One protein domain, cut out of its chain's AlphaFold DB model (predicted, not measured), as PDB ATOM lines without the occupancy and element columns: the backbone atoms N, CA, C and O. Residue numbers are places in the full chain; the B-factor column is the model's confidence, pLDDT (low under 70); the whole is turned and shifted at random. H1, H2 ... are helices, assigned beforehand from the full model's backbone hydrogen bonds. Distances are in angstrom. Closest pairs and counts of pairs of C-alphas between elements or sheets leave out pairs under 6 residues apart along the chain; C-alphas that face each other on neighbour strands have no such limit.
ATOM      1  N   ARG A 431      28.581 -16.011   6.912       96.88
ATOM      2  CA  ARG A 431      27.596 -17.112   6.835       96.88
ATOM      3  C   ARG A 431      28.077 -18.287   7.693       96.88
ATOM      4  O   ARG A 431      29.276 -18.468   7.860       96.88
ATOM      5  N   CYS A 432      27.147 -19.065   8.237       97.62
ATOM      6  CA  CYS A 432      27.439 -20.339   8.883       97.62
ATOM      7  C   CYS A 432      27.796 -21.404   7.836       97.62
ATOM      8  O   CYS A 432      27.104 -21.534   6.826       97.62
ATOM      9  N   GLU A 433      28.865 -22.158   8.086       97.31
ATOM     10  CA  GLU A 433      29.378 -23.197   7.179       97.31
ATOM     11  C   GLU A 433      28.770 -24.588   7.455       97.31
ATOM     12  O   GLU A 433      29.019 -25.536   6.717       97.31
ATOM     13  N   PHE A 434      27.945 -24.726   8.502       95.81
ATOM     14  CA  PHE A 434      27.304 -25.994   8.860       95.81
ATOM     15  C   PHE A 434      26.158 -26.376   7.911       95.81
ATOM     16  O   PHE A 434      25.229 -25.593   7.679       95.81
ATOM     17  N   ASP A 435      26.166 -27.633   7.462       94.75
ATOM     18  CA  ASP A 435      25.128 -28.219   6.612       94.75
ATOM     19  C   ASP A 435      23.709 -27.972   7.145       94.75
ATOM     20  O   ASP A 435      23.381 -28.265   8.300       94.75
ATOM     21  N   ASN A 436      22.810 -27.549   6.251       91.56
ATOM     22  CA  ASN A 436      21.411 -27.203   6.549       91.56
ATOM     23  C   ASN A 436      21.245 -25.967   7.469       91.56
ATOM     24  O   ASN A 436      20.195 -25.820   8.106       91.56
ATOM     25  N   CYS A 437      22.245 -25.075   7.562       95.75
ATOM     26  CA  CYS A 437      22.153 -23.836   8.338       95.75
ATOM     27  C   CYS A 437      22.342 -22.552   7.510       95.75
ATOM     28  O   CYS A 437      23.394 -21.918   7.519       95.75
ATOM     29  N   ASP A 438      21.264 -22.086   6.877       94.81
ATOM     30  CA  ASP A 438      21.218 -20.812   6.140       94.81
ATOM     31  C   ASP A 438      21.161 -19.579   7.060       94.81
ATOM     32  O   ASP A 438      20.258 -18.746   6.978       94.81
ATOM     33  N   LYS A 439      22.106 -19.480   8.000       95.69
ATOM     34  CA  LYS A 439      22.232 -18.348   8.921       95.69
ATOM     35  C   LYS A 439      23.449 -17.504   8.595       95.69
ATOM     36  O   LYS A 439      24.561 -18.005   8.462       95.69
ATOM     37  N   SER A 440      23.212 -16.208   8.512       95.56
ATOM     38  CA  SER A 440      24.161 -15.176   8.124       95.56
ATOM     39  C   SER A 440      24.196 -14.067   9.175       95.56
ATOM     40  O   SER A 440      23.227 -13.829   9.903       95.56
ATOM     41  N   PHE A 441      25.358 -13.430   9.318       94.12
ATOM     42  CA  PHE A 441      25.634 -12.502  10.408       94.12
ATOM     43  C   PHE A 441      26.454 -11.305   9.931       94.12
ATOM     44  O   PHE A 441      27.470 -11.433   9.251       94.12
ATOM     45  N   LYS A 442      26.076 -10.115  10.407       89.69
ATOM     46  CA  LYS A 442      26.817  -8.863  10.169       89.69
ATOM     47  C   LYS A 442      28.136  -8.769  10.959       89.69
ATOM     48  O   LYS A 442      28.893  -7.823  10.773       89.69
ATOM     49  N   ARG A 443      28.410  -9.712  11.875       93.25
ATOM     50  CA  ARG A 443      29.593  -9.734  12.759       93.25
ATOM     51  C   ARG A 443      30.066 -11.165  13.050       93.25
ATOM     52  O   ARG A 443      29.242 -12.044  13.296       93.25
ATOM     53  N   LYS A 444      31.387 -11.357  13.134       95.00
ATOM     54  CA  LYS A 444      32.032 -12.658  13.397       95.00
ATOM     55  C   LYS A 444      31.710 -13.242  14.780       95.00
ATOM     56  O   LYS A 444      31.560 -14.451  14.906       95.00
ATOM     57  N   ASP A 445      31.548 -12.410  15.809       96.69
ATOM     58  CA  ASP A 445      31.209 -12.872  17.166       96.69
ATOM     59  C   ASP A 445      29.773 -13.411  17.271       96.69
ATOM     60  O   ASP A 445      29.505 -14.322  18.056       96.69
ATOM     61  N   ALA A 446      28.854 -12.883  16.458       96.25
ATOM     62  CA  ALA A 446      27.491 -13.391  16.359       96.25
ATOM     63  C   ALA A 446      27.452 -14.768  15.674       96.25
ATOM     64  O   ALA A 446      26.747 -15.650  16.167       96.25
ATOM     65  N   LEU A 447      28.266 -14.976  14.628       97.75
ATOM     66  CA  LEU A 447      28.474 -16.292  14.012       97.75
ATOM     67  C   LEU A 447      29.064 -17.292  15.025       97.75
ATOM     68  O   LEU A 447      28.437 -18.308  15.306       97.75
ATOM     69  N   GLN A 448      30.184 -16.961  15.676       97.81
ATOM     70  CA  GLN A 448      30.827 -17.843  16.665       97.81
ATOM     71  C   GLN A 448      29.912 -18.194  17.851       97.81
ATOM     72  O   GLN A 448      29.903 -19.326  18.341       97.81
ATOM     73  N   ARG A 449      29.102 -17.234  18.324       97.88
ATOM     74  CA  ARG A 449      28.076 -17.489  19.348       97.88
ATOM     75  C   ARG A 449      26.979 -18.417  18.815       97.88
ATOM     76  O   ARG A 449      26.518 -19.281  19.560       97.88
ATOM     77  N   HIS A 450      26.555 -18.251  17.565       98.06
ATOM     78  CA  HIS A 450      25.568 -19.119  16.929       98.06
ATOM     79  C   HIS A 450      26.084 -20.556  16.782       98.06
ATOM     80  O   HIS A 450      25.406 -21.468  17.253       98.06
ATOM     81  N   GLU A 451      27.274 -20.761  16.218       97.75
ATOM     82  CA  GLU A 451      27.899 -22.082  16.055       97.75
ATOM     83  C   GLU A 451      27.991 -22.810  17.400       97.75
ATOM     84  O   GLU A 451      27.534 -23.948  17.538       97.75
ATOM     85  N   LYS A 452      28.475 -22.112  18.437       97.88
ATOM     86  CA  LYS A 452      28.613 -22.669  19.787       97.88
ATOM     87  C   LYS A 452      27.286 -23.047  20.450       97.88
ATOM     88  O   LYS A 452      27.250 -24.013  21.208       97.88
ATOM     89  N   LEU A 453      26.209 -22.301  20.203       97.19
ATOM     90  CA  LEU A 453      24.905 -22.549  20.834       97.19
ATOM     91  C   LEU A 453      23.994 -23.485  20.028       97.19
ATOM     92  O   LEU A 453      23.107 -24.105  20.618       97.19
ATOM     93  N   VAL A 454      24.184 -23.575  18.707       97.25
ATOM     94  CA  VAL A 454      23.275 -24.281  17.791       97.25
ATOM     95  C   VAL A 454      23.877 -25.562  17.217       97.25
ATOM     96  O   VAL A 454      23.120 -26.520  17.063       97.25
ATOM     97  N   HIS A 455      25.187 -25.606  16.953       96.62
ATOM     98  CA  HIS A 455      25.858 -26.746  16.311       96.62
ATOM     99  C   HIS A 455      26.757 -27.521  17.279       96.62
ATOM    100  O   HIS A 455      26.549 -28.717  17.463       96.62
ATOM    101  N   PHE A 456      27.672 -26.854  17.991       96.38
ATOM    102  CA  PHE A 456      28.555 -27.514  18.972       96.38
ATOM    103  C   PHE A 456      27.858 -27.913  20.290       96.38
ATOM    104  O   PHE A 456      28.480 -28.516  21.161       96.38
ATOM    105  N   ASN A 457      26.577 -27.580  20.457       96.94
ATOM    106  CA  ASN A 457      25.771 -27.982  21.607       96.94
ATOM    107  C   ASN A 457      24.880 -29.186  21.231       96.94
ATOM    108  O   ASN A 457      23.898 -28.975  20.516       96.94
ATOM    109  N   PRO A 458      25.141 -30.422  21.703       95.75
ATOM    110  CA  PRO A 458      24.315 -31.587  21.360       95.75
ATOM    111  C   PRO A 458      22.850 -31.407  21.792       95.75
ATOM    112  O   PRO A 458      21.933 -31.756  21.056       95.75
ATOM    113  N   GLU A 459      22.610 -30.722  22.914       96.19
ATOM    114  CA  GLU A 459      21.267 -30.446  23.437       96.19
ATOM    115  C   GLU A 459      20.469 -29.401  22.626       96.19
ATOM    116  O   GLU A 459      19.310 -29.107  22.936       96.19
ATOM    117  N   SER A 460      21.065 -28.840  21.570       96.81
ATOM    118  CA  SER A 460      20.449 -27.869  20.665       96.81
ATOM    119  C   SER A 460      19.147 -28.375  20.033       96.81
ATOM    120  O   SER A 460      19.055 -29.487  19.510       96.81
ATOM    121  N   ARG A 461      18.146 -27.484  19.949       95.69
ATOM    122  CA  ARG A 461      16.904 -27.717  19.184       95.69
ATOM    123  C   ARG A 461      17.146 -27.961  17.685       95.69
ATOM    124  O   ARG A 461      16.243 -28.461  17.017       95.69
ATOM    125  N   PHE A 462      18.314 -27.586  17.157       95.75
ATOM    126  CA  PHE A 462      18.724 -27.900  15.789       95.75
ATOM    127  C   PHE A 462      19.225 -29.345  15.691       95.75
ATOM    128  O   PHE A 462      18.645 -30.127  14.944       95.75
ATOM    129  N   ASN A 463      20.199 -29.739  16.516       94.81
ATOM    130  CA  ASN A 463      20.760 -31.096  16.507       94.81
ATOM    131  C   ASN A 463      19.680 -32.161  16.769       94.81
ATOM    132  O   ASN A 463      19.503 -33.058  15.949       94.81
ATOM    133  N   LYS A 464      18.815 -31.957  17.772       96.44
ATOM    134  CA  LYS A 464      17.658 -32.837  18.048       96.44
ATOM    135  C   LYS A 464      16.632 -32.920  16.908       96.44
ATOM    136  O   LYS A 464      15.860 -33.877  16.825       96.44
ATOM    137  N   ARG A 465      16.588 -31.926  16.012       95.94
ATOM    138  CA  ARG A 465      15.798 -31.991  14.770       95.94
ATOM    139  C   ARG A 465      16.531 -32.803  13.701       95.94
ATOM    140  O   ARG A 465      15.888 -33.617  13.043       95.94
ATOM    141  N   MET A 466      17.840 -32.604  13.547       94.69
ATOM    142  CA  MET A 466      18.668 -33.323  12.573       94.69
ATOM    143  C   MET A 466      18.746 -34.822  12.880       94.69
ATOM    144  O   MET A 466      18.494 -35.624  11.984       94.69
ATOM    145  N   GLU A 467      18.953 -35.205  14.141       95.69
ATOM    146  CA  GLU A 467      18.878 -36.597  14.615       95.69
ATOM    147  C   GLU A 467      17.533 -37.239  14.256       95.69
ATOM    148  O   GLU A 467      17.487 -38.325  13.681       95.69
ATOM    149  N   LYS A 468      16.414 -36.549  14.518       96.56
ATOM    150  CA  LYS A 468      15.075 -37.055  14.178       96.56
ATOM    151  C   LYS A 468      14.872 -37.205  12.663       96.56
ATOM    152  O   LYS A 468      14.199 -38.137  12.228       96.56
ATOM    153  N   VAL A 469      15.461 -36.327  11.849       95.62
ATOM    154  CA  VAL A 469      15.458 -36.461  10.381       95.62
ATOM    155  C   VAL A 469      16.312 -37.653   9.933       95.62
ATOM    156  O   VAL A 469      15.870 -38.406   9.068       95.62
ATOM    157  N   GLN A 470      17.483 -37.878  10.533       95.62
ATOM    158  CA  GLN A 470      18.331 -39.046  10.258       95.62
ATOM    159  C   GLN A 470      17.633 -40.358  10.652       95.62
ATOM    160  O   GLN A 470      17.528 -41.259   9.826       95.62
ATOM    161  N   GLN A 471      17.056 -40.441  11.855       97.06
ATOM    162  CA  GLN A 471      16.267 -41.596  12.306       97.06
ATOM    163  C   GLN A 471      15.083 -41.890  11.372       97.06
ATOM    164  O   GLN A 471      14.810 -43.050  11.071       97.06
ATOM    165  N   ASN A 472      14.392 -40.857  10.879       97.12
ATOM    166  CA  ASN A 472      13.304 -41.026   9.915       97.12
ATOM    167  C   ASN A 472      13.802 -41.497   8.534       97.12
ATOM    168  O   ASN A 472      13.108 -42.280   7.889       97.12
ATOM    169  N   LYS A 473      14.988 -41.058   8.081       96.69
ATOM    170  CA  LYS A 473      15.621 -41.572   6.850       96.69
ATOM    171  C   LYS A 473      15.972 -43.057   6.988       96.69
ATOM    172  O   LYS A 473      15.532 -43.840   6.156       96.69
ATOM    173  N   LEU A 474      16.652 -43.439   8.073       97.31
ATOM    174  CA  LEU A 474      17.035 -44.829   8.355       97.31
ATOM    175  C   LEU A 474      15.814 -45.757   8.419       97.31
ATOM    176  O   LEU A 474      15.788 -46.785   7.749       97.31
ATOM    177  N   LYS A 475      14.755 -45.356   9.136       97.44
ATOM    178  CA  LYS A 475      13.498 -46.122   9.191       97.44
ATOM    179  C   LYS A 475      12.839 -46.283   7.820       97.44
ATOM    180  O   LYS A 475      12.290 -47.343   7.550       97.44
ATOM    181  N   LYS A 476      12.907 -45.261   6.954       97.62
ATOM    182  CA  LYS A 476      12.373 -45.334   5.584       97.62
ATOM    183  C   LYS A 476      13.198 -46.255   4.673       97.62
ATOM    184  O   LYS A 476      12.631 -46.845   3.762       97.62
ATOM    185  N   GLN A 477      14.508 -46.363   4.898       97.12
ATOM    186  CA  GLN A 477      15.373 -47.305   4.176       97.12
ATOM    187  C   GLN A 477      15.070 -48.744   4.609       97.12
ATOM    188  O   GLN A 477      14.735 -49.569   3.770       97.12
ATOM    189  N   GLN A 478      15.024 -49.001   5.919       97.25
ATOM    190  CA  GLN A 478      14.636 -50.304   6.475       97.25
ATOM    191  C   GLN A 478      13.239 -50.751   6.008       97.25
ATOM    192  O   GLN A 478      13.047 -51.911   5.671       97.25
ATOM    193  N   SER A 479      12.269 -49.832   5.914       96.75
ATOM    194  CA  SER A 479      10.924 -50.116   5.383       96.75
ATOM    195  C   SER A 479      10.830 -50.149   3.847       96.75
ATOM    196  O   SER A 479       9.733 -50.001   3.311       96.75
ATOM    197  N   ALA A 480      11.960 -50.216   3.143       96.56
ATOM    198  CA  ALA A 480      12.052 -50.401   1.692       96.56
ATOM    199  C   ALA A 480      12.984 -51.571   1.306       96.56
ATOM    200  O   ALA A 480      13.100 -51.897   0.127       96.56
TER     201      ALA A 480
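Overview. This is residues 431 to 480 of the 482 residues of the protein "Zinc finger protein" of Wickerhamomyces ciferrii (strain ATCC 14091 / BCRC 22168 / CBS 111 / JCM 3599 / NBRC 0793 / NRRL Y-1031 F-60-10) (UniProt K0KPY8). Residues 467 to 480, of which 467 to 478 belong to the helix H2, stick out like a handle from a small head, in which the unnamed loop of residues 431 to 443 folds back on itself beside H1. H1 and H2 follow each other nearly end to end, with a corner between them. The printed part has 50 residues with two named helices, H1 then H2, and no named strand: all helix. It is loose, with a radius of gyration of the C-alphas of 13.8 A, and spans 46 by 19 by 11 A, only just a rod.

Arrangement. H2, residues 463 to 478, and H1, residues 444 to 454, are close but not clearly touching: their closest C-alphas, those of Asn 463 and Val 454, are 7.4 A apart. They run the same way at a steep tilt of 52 degrees. Every O i to N i+4 pair is within hydrogen-bond range in H1, and 11 of 12 in H2.

Along the chain. H2 is 22.5 A long, from C-alpha 463 at (20.760, -31.096, 16.507) to C-alpha 478 at (14.636, -50.304, 6.475). H1 is 15.2 A long and begins at C-alpha 444, (32.032, -12.658, 13.397).

Size, cuts and confidence. The C-alphas farthest apart, those of Arg 443 and Ala 480, are 45.7 A apart. The printed part has no cut, and the link from H1 to H2 is short. No printed residue is under 70 in pLDDT.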